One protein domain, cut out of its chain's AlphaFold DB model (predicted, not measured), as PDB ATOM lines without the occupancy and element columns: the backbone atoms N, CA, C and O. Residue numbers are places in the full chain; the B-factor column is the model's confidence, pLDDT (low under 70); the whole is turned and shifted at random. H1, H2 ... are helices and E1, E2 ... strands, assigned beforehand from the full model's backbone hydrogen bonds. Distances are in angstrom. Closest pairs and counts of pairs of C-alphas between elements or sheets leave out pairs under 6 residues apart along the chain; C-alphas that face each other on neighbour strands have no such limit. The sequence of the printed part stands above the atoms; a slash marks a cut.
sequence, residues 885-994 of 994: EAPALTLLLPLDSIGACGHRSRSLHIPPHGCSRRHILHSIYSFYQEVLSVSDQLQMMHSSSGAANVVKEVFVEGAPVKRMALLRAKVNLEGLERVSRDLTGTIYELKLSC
ATOM      1  N   GLU A 885     473.517 272.311 680.198       59.62
ATOM      2  CA  GLU A 885     473.658 273.434 681.145       59.62
ATOM      3  C   GLU A 885     474.650 273.195 682.297       59.62
ATOM      4  O   GLU A 885     475.064 274.154 682.956       59.62
ATOM      5  N   ALA A 886     475.054 271.952 682.576       64.31
ATOM      6  CA  ALA A 886     475.979 271.693 683.678       64.31
ATOM      7  C   ALA A 886     477.374 272.322 683.427       64.31
ATOM      8  O   ALA A 886     477.892 272.289 682.304       64.31
ATOM      9  N   PRO A 887     478.022 272.891 684.462       75.06
ATOM     10  CA  PRO A 887     479.221 273.705 684.285       75.06
ATOM     11  C   PRO A 887     480.384 272.917 683.659       75.06
ATOM     12  O   PRO A 887     480.734 271.831 684.110       75.06
ATOM     13  N   ALA A 888     481.034 273.476 682.636       81.12
ATOM     14  CA  ALA A 888     482.120 272.809 681.913       81.12
ATOM     15  C   ALA A 888     483.496 273.440 682.200       81.12
ATOM     16  O   ALA A 888     483.718 274.630 681.970       81.12
ATOM     17  N   LEU A 889     484.459 272.628 682.647       84.44
ATOM     18  CA  LEU A 889     485.866 273.012 682.780       84.44
ATOM     19  C   LEU A 889     486.616 272.726 681.474       84.44
ATOM     20  O   LEU A 889     486.996 271.587 681.204       84.44
ATOM     21  N   THR A 890     486.883 273.759 680.679       86.06
ATOM     22  CA  THR A 890     487.741 273.633 679.491       86.06
ATOM     23  C   THR A 890     489.215 273.666 679.887       86.06
ATOM     24  O   THR A 890     489.751 274.715 680.242       86.06
ATOM     25  N   LEU A 891     489.890 272.522 679.784       85.62
ATOM     26  CA  LEU A 891     491.343 272.421 679.904       85.62
ATOM     27  C   LEU A 891     492.009 272.752 678.564       85.62
ATOM     28  O   LEU A 891     491.615 272.217 677.528       85.62
ATOM     29  N   LEU A 892     493.051 273.584 678.587       86.06
ATOM     30  CA  LEU A 892     493.953 273.814 677.454       86.06
ATOM     31  C   LEU A 892     495.266 273.078 677.726       86.06
ATOM     32  O   LEU A 892     496.007 273.439 678.636       86.06
ATOM     33  N   LEU A 893     495.529 272.016 676.963       87.75
ATOM     34  CA  LEU A 893     496.649 271.107 677.203       87.75
ATOM     35  C   LEU A 893     497.713 271.291 676.105       87.75
ATOM     36  O   LEU A 893     497.382 271.121 674.926       87.75
ATOM     37  N   PRO A 894     498.964 271.676 676.434       87.69
ATOM     38  CA  PRO A 894     500.020 271.845 675.438       87.69
ATOM     39  C   PRO A 894     500.348 270.532 674.719       87.69
ATOM     40  O   PRO A 894     500.361 269.460 675.320       87.69
ATOM     41  N   LEU A 895     500.637 270.619 673.418       88.56
ATOM     42  CA  LEU A 895     501.013 269.450 672.617       88.56
ATOM     43  C   LEU A 895     502.503 269.090 672.731       88.56
ATOM     44  O   LEU A 895     502.885 267.979 672.376       88.56
ATOM     45  N   ASP A 896     503.338 269.993 673.242       87.38
ATOM     46  CA  ASP A 896     504.780 269.808 673.389       87.38
ATOM     47  C   ASP A 896     505.352 270.610 674.573       87.38
ATOM     48  O   ASP A 896     504.784 271.610 675.013       87.38
ATOM     49  N   SER A 897     506.525 270.197 675.064       83.62
ATOM     50  CA  SER A 897     507.211 270.768 676.243       83.62
ATOM     51  C   SER A 897     507.492 272.284 676.222       83.62
ATOM     52  O   SER A 897     507.793 272.855 677.282       83.62
ATOM     53  N   ILE A 898     507.413 272.935 675.054       82.12
ATOM     54  CA  ILE A 898     507.624 274.382 674.861       82.12
ATOM     55  C   ILE A 898     506.403 275.105 674.258       82.12
ATOM     56  O   ILE A 898     506.474 276.311 674.040       82.12
ATOM     57  N   GLY A 899     505.292 274.404 674.002       83.19
ATOM     58  CA  GLY A 899     504.071 274.965 673.412       83.19
ATOM     59  C   GLY A 899     504.195 275.414 671.949       83.19
ATOM     60  O   GLY A 899     503.296 276.089 671.448       83.19
ATOM     61  N   ALA A 900     505.276 275.058 671.246       84.00
ATOM     62  CA  ALA A 900     505.510 275.454 669.853       84.00
ATOM     63  C   ALA A 900     504.539 274.781 668.864       84.00
ATOM     64  O   ALA A 900     504.328 275.284 667.762       84.00
ATOM     65  N   CYS A 901     503.927 273.668 669.264       83.88
ATOM     66  CA  CYS A 901     502.869 272.972 668.537       83.88
ATOM     67  C   CYS A 901     501.463 273.404 668.998       83.88
ATOM     68  O   CYS A 901     500.465 272.863 668.525       83.88
ATOM     69  N   GLY A 902     501.371 274.393 669.892       87.12
ATOM     70  CA  GLY A 902     500.118 274.935 670.404       87.12
ATOM     71  C   GLY A 902     499.484 274.079 671.502       87.12
ATOM     72  O   GLY A 902     500.162 273.391 672.274       87.12
ATOM     73  N   HIS A 903     498.162 274.176 671.617       88.12
ATOM     74  CA  HIS A 903     497.371 273.541 672.672       88.12
ATOM     75  C   HIS A 903     496.156 272.830 672.069       88.12
ATOM     76  O   HIS A 903     495.614 273.268 671.053       88.12
ATOM     77  N   ARG A 904     495.690 271.764 672.722       89.12
ATOM     78  CA  ARG A 904     494.422 271.096 672.414       89.12
ATOM     79  C   ARG A 904     493.457 271.278 673.583       89.12
ATOM     80  O   ARG A 904     493.839 271.103 674.738       89.12
ATOM     81  N   SER A 905     492.218 271.651 673.281       88.94
ATOM     82  CA  SER A 905     491.159 271.794 674.276       88.94
ATOM     83  C   SER A 905     490.553 270.438 674.655       88.94
ATOM     84  O   SER A 905     490.369 269.559 673.810       88.94
ATOM     85  N   ARG A 906     490.220 270.278 675.937       87.88
ATOM     86  CA  ARG A 906     489.417 269.178 676.491       87.88
ATOM     87  C   ARG A 906     488.404 269.762 677.468       87.88
ATOM     88  O   ARG A 906     488.783 270.201 678.550       87.88
ATOM     89  N   SER A 907     487.129 269.766 677.092       87.75
ATOM     90  CA  SER A 907     486.037 270.138 677.996       87.75
ATOM     91  C   SER A 907     485.721 268.973 678.929       87.75
ATOM     92  O   SER A 907     485.460 267.865 678.463       87.75
ATOM     93  N   LEU A 908     485.750 269.219 680.236       87.69
ATOM     94  CA  LEU A 908     485.291 268.289 681.263       87.69
ATOM     95  C   LEU A 908     483.965 268.792 681.827       87.69
ATOM     96  O   LEU A 908     483.900 269.893 682.368       87.69
ATOM     97  N   HIS A 909     482.927 267.975 681.721       86.81
ATOM     98  CA  HIS A 909     481.642 268.223 682.365       86.81
ATOM     99  C   HIS A 909     481.826 268.111 683.891       86.81
ATOM    100  O   HIS A 909     482.300 267.085 684.386       86.81
ATOM    101  N   ILE A 910     481.523 269.174 684.641       84.06
ATOM    102  CA  ILE A 910     481.584 269.176 686.107       84.06
ATOM    103  C   ILE A 910     480.226 268.675 686.619       84.06
ATOM    104  O   ILE A 910     479.226 269.365 686.426       84.06
ATOM    105  N   PRO A 911     480.156 267.513 687.293       81.88
ATOM    106  CA  PRO A 911     478.905 267.053 687.888       81.88
ATOM    107  C   PRO A 911     478.457 268.010 689.010       81.88
ATOM    108  O   PRO A 911     479.298 268.694 689.600       81.88
ATOM    109  N   PRO A 912     477.163 268.048 689.379       75.19
ATOM    110  CA  PRO A 912     476.615 269.053 690.301       75.19
ATOM    111  C   PRO A 912     477.222 269.043 691.718       75.19
ATOM    112  O   PRO A 912     477.117 270.033 692.434       75.19
ATOM    113  N   HIS A 913     477.899 267.963 692.118       80.06
ATOM    114  CA  HIS A 913     478.671 267.866 693.366       80.06
ATOM    115  C   HIS A 913     480.129 268.376 693.252       80.06
ATOM    116  O   HIS A 913     480.924 268.209 694.176       80.06
ATOM    117  N   GLY A 914     480.496 268.997 692.127       81.25
ATOM    118  CA  GLY A 914     481.835 269.516 691.846       81.25
ATOM    119  C   GLY A 914     482.813 268.466 691.301       81.25
ATOM    120  O   GLY A 914     482.639 267.258 691.454       81.25
ATOM    121  N   CYS A 915     483.886 268.928 690.652       83.31
ATOM    122  CA  CYS A 915     484.919 268.054 690.093       83.31
ATOM    123  C   CYS A 915     486.086 267.917 691.080       83.31
ATOM    124  O   CYS A 915     486.726 268.906 691.442       83.31
ATOM    125  N   SER A 916     486.398 266.693 691.516       85.25
ATOM    126  CA  SER A 916     487.519 266.471 692.439       85.25
ATOM    127  C   SER A 916     488.877 266.701 691.759       85.25
ATOM    128  O   SER A 916     489.068 266.366 690.588       85.25
ATOM    129  N   ARG A 917     489.881 267.170 692.522       82.19
ATOM    130  CA  ARG A 917     491.274 267.309 692.036       82.19
ATOM    131  C   ARG A 917     491.791 266.018 691.385       82.19
ATOM    132  O   ARG A 917     492.512 266.088 690.395       82.19
ATOM    133  N   ARG A 918     491.405 264.848 691.917       82.94
ATOM    134  CA  ARG A 918     491.763 263.526 691.374       82.94
ATOM    135  C   ARG A 918     491.136 263.271 690.000       82.94
ATOM    136  O   ARG A 918     491.807 262.697 689.152       82.94
ATOM    137  N   HIS A 919     489.897 263.704 689.767       86.88
ATOM    138  CA  HIS A 919     489.240 263.562 688.466       86.88
ATOM    139  C   HIS A 919     489.897 264.467 687.409       86.88
ATOM    140  O   HIS A 919     490.237 263.987 686.332       86.88
ATOM    141  N   ILE A 920     490.186 265.733 687.741       86.19
ATOM    142  CA  ILE A 920     490.910 266.654 686.841       86.19
ATOM    143  C   ILE A 920     492.298 266.084 686.490       86.19
ATOM    144  O   ILE A 920     492.652 265.994 685.314       86.19
ATOM    145  N   LEU A 921     493.055 265.624 687.496       85.12
ATOM    146  CA  LEU A 921     494.339 264.929 687.317       85.12
ATOM    147  C   LEU A 921     494.229 263.708 686.398       85.12
ATOM    148  O   LEU A 921     495.056 263.540 685.505       85.12
ATOM    149  N   HIS A 922     493.214 262.865 686.604       87.62
ATOM    150  CA  HIS A 922     493.001 261.664 685.801       87.62
ATOM    151  C   HIS A 922     492.717 262.007 684.334       87.62
ATOM    152  O   HIS A 922     493.285 261.381 683.445       87.62
ATOM    153  N   SER A 923     491.916 263.038 684.065       89.69
ATOM    154  CA  SER A 923     491.632 263.496 682.702       89.69
ATOM    155  C   SER A 923     492.861 264.080 681.993       89.69
ATOM    156  O   SER A 923     493.066 263.804 680.810       89.69
ATOM    157  N   ILE A 924     493.716 264.822 682.707       88.81
ATOM    158  CA  ILE A 924     495.004 265.315 682.183       88.81
ATOM    159  C   ILE A 924     495.944 264.141 681.870       88.81
ATOM    160  O   ILE A 924     496.518 264.068 680.785       88.81
ATOM    161  N   TYR A 925     496.085 263.203 682.808       88.81
ATOM    162  CA  TYR A 925     496.943 262.027 682.656       88.81
ATOM    163  C   TYR A 925     496.473 261.111 681.518       88.81
ATOM    164  O   TYR A 925     497.284 260.680 680.702       88.81
ATOM    165  N   SER A 926     495.161 260.876 681.421       92.69
ATOM    166  CA  SER A 926     494.527 260.117 680.340       92.69
ATOM    167  C   SER A 926     494.831 260.740 678.976       92.69
ATOM    168  O   SER A 926     495.346 260.051 678.098       92.69
ATOM    169  N   PHE A 927     494.659 262.062 678.830       92.94
ATOM    170  CA  PHE A 927     495.027 262.776 677.604       92.94
ATOM    171  C   PHE A 927     496.496 262.552 677.211       92.94
ATOM    172  O   PHE A 927     496.774 262.264 676.051       92.94
ATOM    173  N   TYR A 928     497.447 262.619 678.149       91.50
ATOM    174  CA  TYR A 928     498.864 262.398 677.823       91.50
ATOM    175  C   TYR A 928     499.259 260.921 677.627       91.50
ATOM    176  O   TYR A 928     500.304 260.649 677.028       91.50
ATOM    177  N   GLN A 929     498.429 259.972 678.071       93.12
ATOM    178  CA  GLN A 929     498.558 258.545 677.754       93.12
ATOM    179  C   GLN A 929     498.048 258.189 676.346       93.12
ATOM    180  O   GLN A 929     498.430 257.139 675.826       93.12
ATOM    181  N   GLU A 930     497.230 259.042 675.715       94.69
ATOM    182  CA  GLU A 930     496.743 258.822 674.349       94.69
ATOM    183  C   GLU A 930     497.891 258.698 673.339       94.69
ATOM    184  O   GLU A 930     498.881 259.440 673.371       94.69
ATOM    185  N   VAL A 931     497.711 257.785 672.385       95.31
ATOM    186  CA  VAL A 931     498.549 257.689 671.189       95.31
ATOM    187  C   VAL A 931     498.193 258.843 670.246       95.31
ATOM    188  O   VAL A 931     497.021 259.153 670.024       95.31
ATOM    189  N   LEU A 932     499.208 259.502 669.691       94.00
ATOM    190  CA  LEU A 932     499.049 260.522 668.657       94.00
ATOM    191  C   LEU A 932     498.486 259.874 667.389       94.00
ATOM    192  O   LEU A 932     499.019 258.866 666.927       94.00
ATOM    193  N   SER A 933     497.441 260.455 666.798       93.56
ATOM    194  CA  SER A 933     496.929 259.990 665.501       93.56
ATOM    195  C   SER A 933     497.983 260.188 664.406       93.56
ATOM    196  O   SER A 933     498.826 261.074 664.521       93.56
ATOM    197  N   VAL A 934     497.926 259.428 663.307       92.50
ATOM    198  CA  VAL A 934     498.873 259.604 662.183       92.50
ATOM    199  C   VAL A 934     498.843 261.046 661.644       92.50
ATOM    200  O   VAL A 934     499.885 261.598 661.308       92.50
ATOM    201  N   SER A 935     497.673 261.697 661.654       91.69
ATOM    202  CA  SER A 935     497.529 263.116 661.295       91.69
ATOM    203  C   SER A 935     498.232 264.050 662.293       91.69
ATOM    204  O   SER A 935     499.014 264.906 661.876       91.69
ATOM    205  N   ASP A 936     498.046 263.839 663.607       91.00
ATOM    206  CA  ASP A 936     498.792 264.573 664.641       91.00
ATOM    207  C   ASP A 936     500.309 264.365 664.449       91.00
ATOM    208  O   ASP A 936     501.072 265.327 664.477       91.00
ATOM    209  N   GLN A 937     500.762 263.127 664.217       92.00
ATOM    210  CA  GLN A 937     502.179 262.792 664.022       92.00
ATOM    211  C   GLN A 937     502.769 263.503 662.793       92.00
ATOM    212  O   GLN A 937     503.802 264.159 662.912       92.00
ATOM    213  N   LEU A 938     502.098 263.455 661.636       90.38
ATOM    214  CA  LEU A 938     502.506 264.184 660.428       90.38
ATOM    215  C   LEU A 938     502.613 265.695 660.692       90.38
ATOM    216  O   LEU A 938     503.640 266.306 660.392       90.38
ATOM    217  N   GLN A 939     501.599 266.296 661.323       88.88
ATOM    218  CA  GLN A 939     501.602 267.721 661.669       88.88
ATOM    219  C   GLN A 939     502.761 268.081 662.619       88.88
ATOM    220  O   GLN A 939     503.438 269.093 662.420       88.88
ATOM    221  N   MET A 940     503.051 267.226 663.606       89.56
ATOM    222  CA  MET A 940     504.194 267.377 664.509       89.56
ATOM    223  C   MET A 940     505.536 267.267 663.770       89.56
ATOM    224  O   MET A 940     506.438 268.058 664.048       89.56
ATOM    225  N   MET A 941     505.681 266.356 662.799       89.81
ATOM    226  CA  MET A 941     506.908 266.206 661.999       89.81
ATOM    227  C   MET A 941     507.209 267.415 661.101       89.81
ATOM    228  O   MET A 941     508.385 267.693 660.839       89.81
ATOM    229  N   HIS A 942     506.176 268.141 660.660       87.50
ATOM    230  CA  HIS A 942     506.306 269.407 659.932       87.50
ATOM    231  C   HIS A 942     506.589 270.618 660.838       87.50
ATOM    232  O   HIS A 942     507.004 271.664 660.337       87.50
ATOM    233  N   SER A 943     506.406 270.501 662.157       86.19
ATOM    234  CA  SER A 943     506.800 271.561 663.092       86.19
ATOM    235  C   SER A 943     508.328 271.678 663.200       86.19
ATOM    236  O   SER A 943     509.060 270.697 663.081       86.19
ATOM    237  N   SER A 944     508.821 272.880 663.499       78.62
ATOM    238  CA  SER A 944     510.230 273.133 663.843       78.62
ATOM    239  C   SER A 944     510.555 272.846 665.320       78.62
ATOM    240  O   SER A 944     511.614 273.234 665.813       78.62
ATOM    241  N   SER A 945     509.640 272.200 666.051       83.62
ATOM    242  CA  SER A 945     509.774 271.948 667.486       83.62
ATOM    243  C   SER A 945     510.785 270.839 667.791       83.62
ATOM    244  O   SER A 945     511.000 269.914 667.006       83.62
ATOM    245  N   GLY A 946     511.322 270.843 669.014       82.19
ATOM    246  CA  GLY A 946     512.108 269.720 669.535       82.19
ATOM    247  C   GLY A 946     511.310 268.418 669.726       82.19
ATOM    248  O   GLY A 946     511.904 267.404 670.094       82.19
ATOM    249  N   ALA A 947     509.993 268.433 669.504       85.00
ATOM    250  CA  ALA A 947     509.132 267.255 669.506       85.00
ATOM    251  C   ALA A 947     509.037 266.600 668.112       85.00
ATOM    252  O   ALA A 947     508.809 265.397 668.024       85.00
ATOM    253  N   ALA A 948     509.312 267.339 667.027       90.12
ATOM    254  CA  ALA A 948     509.345 266.792 665.669       90.12
ATOM    255  C   ALA A 948     510.393 265.677 665.501       90.12
ATOM    256  O   ALA A 948     510.164 264.738 664.744       90.12
ATOM    257  N   ASN A 949     511.523 265.762 666.215       89.75
ATOM    258  CA  ASN A 949     512.561 264.726 666.203       89.75
ATOM    259  C   ASN A 949     512.089 263.447 666.912       89.75
ATOM    260  O   ASN A 949     512.222 262.373 666.341       89.75
ATOM    261  N   VAL A 950     511.467 263.583 668.091       89.69
ATOM    262  CA  VAL A 950     510.911 262.456 668.868       89.69
ATOM    263  C   VAL A 950     509.846 261.711 668.062       89.69
ATOM    264  O   VAL A 950     509.810 260.486 668.068       89.69
ATOM    265  N   VAL A 951     508.999 262.438 667.323       92.75
ATOM    266  CA  VAL A 951     508.031 261.802 666.419       92.75
ATOM    267  C   VAL A 951     508.740 261.118 665.247       92.75
ATOM    268  O   VAL A 951     508.412 259.976 664.968       92.75
ATOM    269  N   LYS A 952     509.720 261.752 664.586       92.06
ATOM    270  CA  LYS A 952     510.437 261.160 663.431       92.06
ATOM    271  C   LYS A 952     511.151 259.852 663.767       92.06
ATOM    272  O   LYS A 952     511.083 258.922 662.974       92.06
ATOM    273  N   GLU A 953     511.813 259.801 664.916       90.62
ATOM    274  CA  GLU A 953     512.537 258.628 665.417       90.62
ATOM    275  C   GLU A 953     511.588 257.425 665.557       90.62
ATOM    276  O   GLU A 953     511.732 256.430 664.851       90.62
ATOM    277  N   VAL A 954     510.522 257.581 666.344       91.31
ATOM    278  CA  VAL A 954     509.547 256.513 666.629       91.31
ATOM    279  C   VAL A 954     508.622 256.212 665.429       91.31
ATOM    280  O   VAL A 954     508.141 255.090 665.275       91.31
ATOM    281  N   PHE A 955     508.396 257.180 664.527       90.94
ATOM    282  CA  PHE A 955     507.618 256.994 663.292       90.94
ATOM    283  C   PHE A 955     508.330 256.079 662.284       90.94
ATOM    284  O   PHE A 955     507.667 255.293 661.611       90.94
ATOM    285  N   VAL A 956     509.665 256.139 662.195       90.38
ATOM    286  CA  VAL A 956     510.455 255.221 661.348       90.38
ATOM    287  C   VAL A 956     510.378 253.781 661.865       90.38
ATOM    288  O   VAL A 956     510.347 252.848 661.067       90.38
ATOM    289  N   GLU A 957     510.266 253.595 663.181       90.25
ATOM    290  CA  GLU A 957     510.054 252.286 663.819       90.25
ATOM    291  C   GLU A 957     508.599 251.780 663.705       90.25
ATOM    292  O   GLU A 957     508.305 250.648 664.085       90.25
ATOM    293  N   GLY A 958     507.670 252.607 663.204       89.75
ATOM    294  CA  GLY A 958     506.239 252.289 663.124       89.75
ATOM    295  C   GLY A 958     505.531 252.193 664.484       89.75
ATOM    296  O   GLY A 958     504.400 251.708 664.558       89.75
ATOM    297  N   ALA A 959     506.177 252.631 665.566       91.94
ATOM    298  CA  ALA A 959     505.696 252.441 666.929       91.94
ATOM    299  C   ALA A 959     504.698 253.542 667.375       91.94
ATOM    300  O   ALA A 959     504.763 254.691 666.929       91.94
ATOM    301  N   PRO A 960     503.742 253.226 668.274       92.81
ATOM    302  CA  PRO A 960     502.699 254.166 668.685       92.81
ATOM    303  C   PRO A 960     503.233 255.263 669.622       92.81
ATOM    304  O   PRO A 960     503.367 255.068 670.833       92.81
ATOM    305  N   VAL A 961     503.477 256.458 669.079       94.00
ATOM    306  CA  VAL A 961     503.932 257.625 669.857       94.00
ATOM    307  C   VAL A 961     502.843 258.092 670.835       94.00
ATOM    308  O   VAL A 961     501.777 258.543 670.411       94.00
ATOM    309  N   LYS A 962     503.099 258.047 672.148       93.62
ATOM    310  CA  LYS A 962     502.215 258.647 673.170       93.62
ATOM    311  C   LYS A 962     502.450 260.151 673.314       93.62
ATOM    312  O   LYS A 962     503.598 260.596 673.284       93.62
ATOM    313  N   ARG A 963     501.392 260.931 673.578       92.25
ATOM    314  CA  ARG A 963     501.482 262.398 673.773       92.25
ATOM    315  C   ARG A 963     502.495 262.803 674.856       92.25
ATOM    316  O   ARG A 963     503.206 263.786 674.670       92.25
ATOM    317  N   MET A 964     502.629 262.032 675.940       90.38
ATOM    318  CA  MET A 964     503.618 262.284 677.004       90.38
ATOM    319  C   MET A 964     505.073 262.403 676.517       90.38
ATOM    320  O   MET A 964     505.827 263.194 677.078       90.38
ATOM    321  N   ALA A 965     505.471 261.697 675.449       90.56
ATOM    322  CA  ALA A 965     506.844 261.749 674.934       90.56
ATOM    323  C   ALA A 965     507.232 263.160 674.442       90.56
ATOM    324  O   ALA A 965     508.403 263.541 674.454       90.56
ATOM    325  N   LEU A 966     506.237 263.973 674.069       89.81
ATOM    326  CA  LEU A 966     506.415 265.344 673.595       89.81
ATOM    327  C   LEU A 966     506.629 266.352 674.747       89.81
ATOM    328  O   LEU A 966     507.184 267.432 674.525       89.81
ATOM    329  N   LEU A 967     506.238 265.999 675.983       85.25
ATOM    330  CA  LEU A 967     506.451 266.806 677.196       85.25
ATOM    331  C   LEU A 967     507.876 266.695 677.761       85.25
ATOM    332  O   LEU A 967     508.290 267.541 678.562       85.25
ATOM    333  N   ARG A 968     508.652 265.695 677.319       83.00
ATOM    334  CA  ARG A 968     509.995 265.387 677.838       83.00
ATOM    335  C   ARG A 968     509.938 265.201 679.363       83.00
ATOM    336  O   ARG A 968     509.144 264.402 679.837       83.00
ATOM    337  N   ALA A 969     510.745 265.936 680.130       78.31
ATOM    338  CA  ALA A 969     510.762 265.842 681.590       78.31
ATOM    339  C   ALA A 969     509.508 266.416 682.280       78.31
ATOM    340  O   ALA A 969     509.257 266.065 683.426       78.31
ATOM    341  N   LYS A 970     508.715 267.281 681.624       75.44
ATOM    342  CA  LYS A 970     507.610 268.023 682.263       75.44
ATOM    343  C   LYS A 970     506.350 267.170 682.483       75.44
ATOM    344  O   LYS A 970     505.317 267.416 681.860       75.44
ATOM    345  N   VAL A 971     506.441 266.150 683.332       74.44
ATOM    346  CA  VAL A 971     505.355 265.187 683.599       74.44
ATOM    347  C   VAL A 971     504.654 265.399 684.944       74.44
ATOM    348  O   VAL A 971     503.565 264.865 685.151       74.44
ATOM    349  N   ASN A 972     505.240 266.184 685.849       79.06
ATOM    350  CA  ASN A 972     504.726 266.380 687.202       79.06
ATOM    351  C   ASN A 972     503.746 267.562 687.248       79.06
ATOM    352  O   ASN A 972     504.073 268.661 686.802       79.06
ATOM    353  N   LEU A 973     502.542 267.372 687.807       75.88
ATOM    354  CA  LEU A 973     501.613 268.486 688.036       75.88
ATOM    355  C   LEU A 973     501.989 269.239 689.316       75.88
ATOM    356  O   LEU A 973     501.654 268.804 690.419       75.88
ATOM    357  N   GLU A 974     502.609 270.404 689.148       81.75
ATOM    358  CA  GLU A 974     502.944 271.330 690.231       81.75
ATOM    359  C   GLU A 974     501.677 271.997 690.791       81.75
ATOM    360  O   GLU A 974     501.458 272.032 692.003       81.75
ATOM    361  N   GLY A 975     500.789 272.480 689.912       76.81
ATOM    362  CA  GLY A 975     499.572 273.167 690.340       76.81
ATOM    363  C   GLY A 975     498.676 273.679 689.215       76.81
ATOM    364  O   GLY A 975     498.905 273.435 688.031       76.81
ATOM    365  N   LEU A 976     497.634 274.402 689.621       77.00
ATOM    366  CA  LEU A 976     496.647 275.036 688.752       77.00
ATOM    367  C   LEU A 976     496.422 276.469 689.263       77.00
ATOM    368  O   LEU A 976     495.965 276.643 690.392       77.00
ATOM    369  N   GLU A 977     496.765 277.486 688.473       81.12
ATOM    370  CA  GLU A 977     496.647 278.902 688.862       81.12
ATOM    371  C   GLU A 977     495.474 279.573 688.137       81.12
ATOM    372  O   GLU A 977     495.308 279.406 686.932       81.12
ATOM    373  N   ARG A 978     494.642 280.345 688.849       77.69
ATOM    374  CA  ARG A 978     493.568 281.135 688.223       77.69
ATOM    375  C   ARG A 978     494.171 282.373 687.554       77.69
ATOM    376  O   ARG A 978     494.573 283.305 688.244       77.69
ATOM    377  N   VAL A 979     494.155 282.410 686.222       79.56
ATOM    378  CA  VAL A 979     494.672 283.542 685.432       79.56
ATOM    379  C   VAL A 979     493.571 284.552 685.097       79.56
ATOM    380  O   VAL A 979     493.816 285.759 685.123       79.56
ATOM    381  N   SER A 980     492.340 284.093 684.835       81.19
ATOM    382  CA  SER A 980     491.219 285.007 684.572       81.19
ATOM    383  C   SER A 980     490.806 285.771 685.828       81.19
ATOM    384  O   SER A 980     490.525 285.177 686.872       81.19
ATOM    385  N   ARG A 981     490.688 287.094 685.701       71.38
ATOM    386  CA  ARG A 981     490.055 287.968 686.702       71.38
ATOM    387  C   ARG A 981     488.577 288.217 686.413       71.38
ATOM    388  O   ARG A 981     487.888 288.762 687.270       71.38
ATOM    389  N   ASP A 982     488.112 287.809 685.242       66.62
ATOM    390  CA  ASP A 982     486.774 288.104 684.755       66.62
ATOM    391  C   ASP A 982     485.754 287.159 685.403       66.62
ATOM    392  O   ASP A 982     486.070 286.025 685.783       66.62
ATOM    393  N   LEU A 983     484.522 287.645 685.559       54.56
ATOM    394  CA  LEU A 983     483.422 286.890 686.170       54.56
ATOM    395  C   LEU A 983     482.700 285.985 685.158       54.56
ATOM    396  O   LEU A 983     482.086 285.000 685.548       54.56
ATOM    397  N   THR A 984     482.829 286.276 683.861       56.28
ATOM    398  CA  THR A 984     482.204 285.539 682.749       56.28
ATOM    399  C   THR A 984     482.875 284.202 682.421       56.28
ATOM    400  O   THR A 984     482.320 283.408 681.669       56.28
ATOM    401  N   GLY A 985     484.069 283.928 682.957       61.00
ATOM    402  CA  GLY A 985     484.774 282.672 682.711       61.00
ATOM    403  C   GLY A 985     486.072 282.550 683.505       61.00
ATOM    404  O   GLY A 985     486.960 283.400 683.418       61.00
ATOM    405  N   THR A 986     486.216 281.462 684.265       68.19
ATOM    406  CA  THR A 986     487.406 281.232 685.099       68.19
ATOM    407  C   THR A 986     488.456 280.416 684.343       68.19
ATOM    408  O   THR A 986     488.492 279.191 684.431       68.19
ATOM    409  N   ILE A 987     489.323 281.101 683.594       74.88
ATOM    410  CA  ILE A 987     490.502 280.493 682.957       74.88
ATOM    411  C   ILE A 987     491.544 280.135 684.023       74.88
ATOM    412  O   ILE A 987     491.945 280.989 684.825       74.88
ATOM    413  N   TYR A 988     492.018 278.890 683.969       73.31
ATOM    414  CA  TYR A 988     493.107 278.365 684.784       73.31
ATOM    415  C   TYR A 988     494.312 277.969 683.914       73.31
ATOM    416  O   TYR A 988     494.140 277.381 682.848       73.31
ATOM    417  N   GLU A 989     495.524 278.245 684.391       81.00
ATOM    418  CA  GLU A 989     496.793 277.805 683.804       81.00
ATOM    419  C   GLU A 989     497.336 276.581 684.550       81.00
ATOM    420  O   GLU A 989     497.331 276.529 685.783       81.00
ATOM    421  N   LEU A 990     497.804 275.586 683.794       78.56
ATOM    422  CA  LEU A 990     498.292 274.310 684.310       78.56
ATOM    423  C   LEU A 990     499.822 274.324 684.430       78.56
ATOM    424  O   LEU A 990     500.522 274.342 683.417       78.56
ATOM    425  N   LYS A 991     500.354 274.275 685.656       81.38
ATOM    426  CA  LYS A 991     501.804 274.273 685.895       81.38
ATOM    427  C   LYS A 991     502.352 272.853 685.918       81.38
ATOM    428  O   LYS A 991     502.012 272.066 686.800       81.38
ATOM    429  N   LEU A 992     503.205 272.544 684.942       78.62
ATOM    430  CA  LEU A 992     503.909 271.268 684.826       78.62
ATOM    431  C   LEU A 992     505.397 271.460 685.144       78.62
ATOM    432  O   LEU A 992     506.095 272.168 684.410       78.62
ATOM    433  N   SER A 993     505.874 270.812 686.207       79.00
ATOM    434  CA  SER A 993     507.292 270.767 686.565       79.00
ATOM    435  C   SER A 993     507.984 269.560 685.932       79.00
ATOM    436  O   SER A 993     507.335 268.610 685.477       79.00
ATOM    437  N   CYS A 994     509.318 269.610 685.920       74.88
ATOM    438  CA  CYS A 994     510.157 268.430 685.712       74.88
ATOM    439  C   CYS A 994     510.099 267.471 686.918       74.88
ATOM    440  O   CYS A 994     509.367 267.785 687.893       74.88
TER     441      CYS A 994
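What this domain is: This is residues 885 to 994 of the 994 residues of an uncharacterized protein of Trebouxia sp. A1-2 (UniProt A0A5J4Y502). Two separate strand hairpins, E1 E2 and E3 E4, make one part of an elongated domain, with H1 over one face of E1 E2 and E3 E4 on the E1 side. H2 and H3 form a small helical head at the other end, and short H4 sits between H1 and H3. The printed part has 110 residues, mixed in class, in the order E1 E2 H1 H2 H3 H4 E3 E4; both two-stranded sheets are antiparallel. It is only just compact, close to loose, with a radius of gyration of the C-alphas of 15.4 A and spans of 46 by 24 by 24 A.

Where its parts are: E1, residues 888 to 894, begins at C-alpha 888 (482.120, 272.809, 681.913) and measures 19.1 A; E2, 903 to 909, measures 19.2 A. H1, 917 to 929, measures 18.3 A. H2 is 934 to 942, H3 946 to 956, 16.7 A long, and H4 963 to 967. E3, 972 to 978, measures 18.5 A; E4, 988 to 993, ends at C-alpha 993 (507.292, 270.767, 686.565).

How they stand to each other: In hairpin E1 E2, N 891 and O 906 are 2.9 A apart, within hydrogen-bond range. H1 and E2 are near each other, with 8 pairs of C-alphas within 10 A. The closest C-alphas of E1 and E4, Leu 891 and Tyr 988, are 7.9 A apart. In hairpin E3 E4, N 977 and O 989 are 2.9 A apart. H1 touches H4 with residues 927 to 929 alone, closest C-alphas Tyr 928 and Arg 963, 4.8 A. H4 and H3 only just touch, with 3 pairs within 8 A, closest C-alphas Leu 966 and Ala 947, 5.3 A. H3 touches H2, closest C-alphas Ala 948 and Met 941, 4.4 A, at a steep tilt of 53 degrees, opposite ways. Every O i to N i+4 pair is within range in H1 and H2, 6 of 7 in H3, and 0 of 1 in H4, where 2 of 2 O i to N i+3 pairs are.

The domain as a whole: The two farthest C-alphas, Glu 957 and Leu 983, are 49.1 A apart. The printed part has no cut and no long link. pLDDT is under 70 at residues 885 to 886 and 982 to 986.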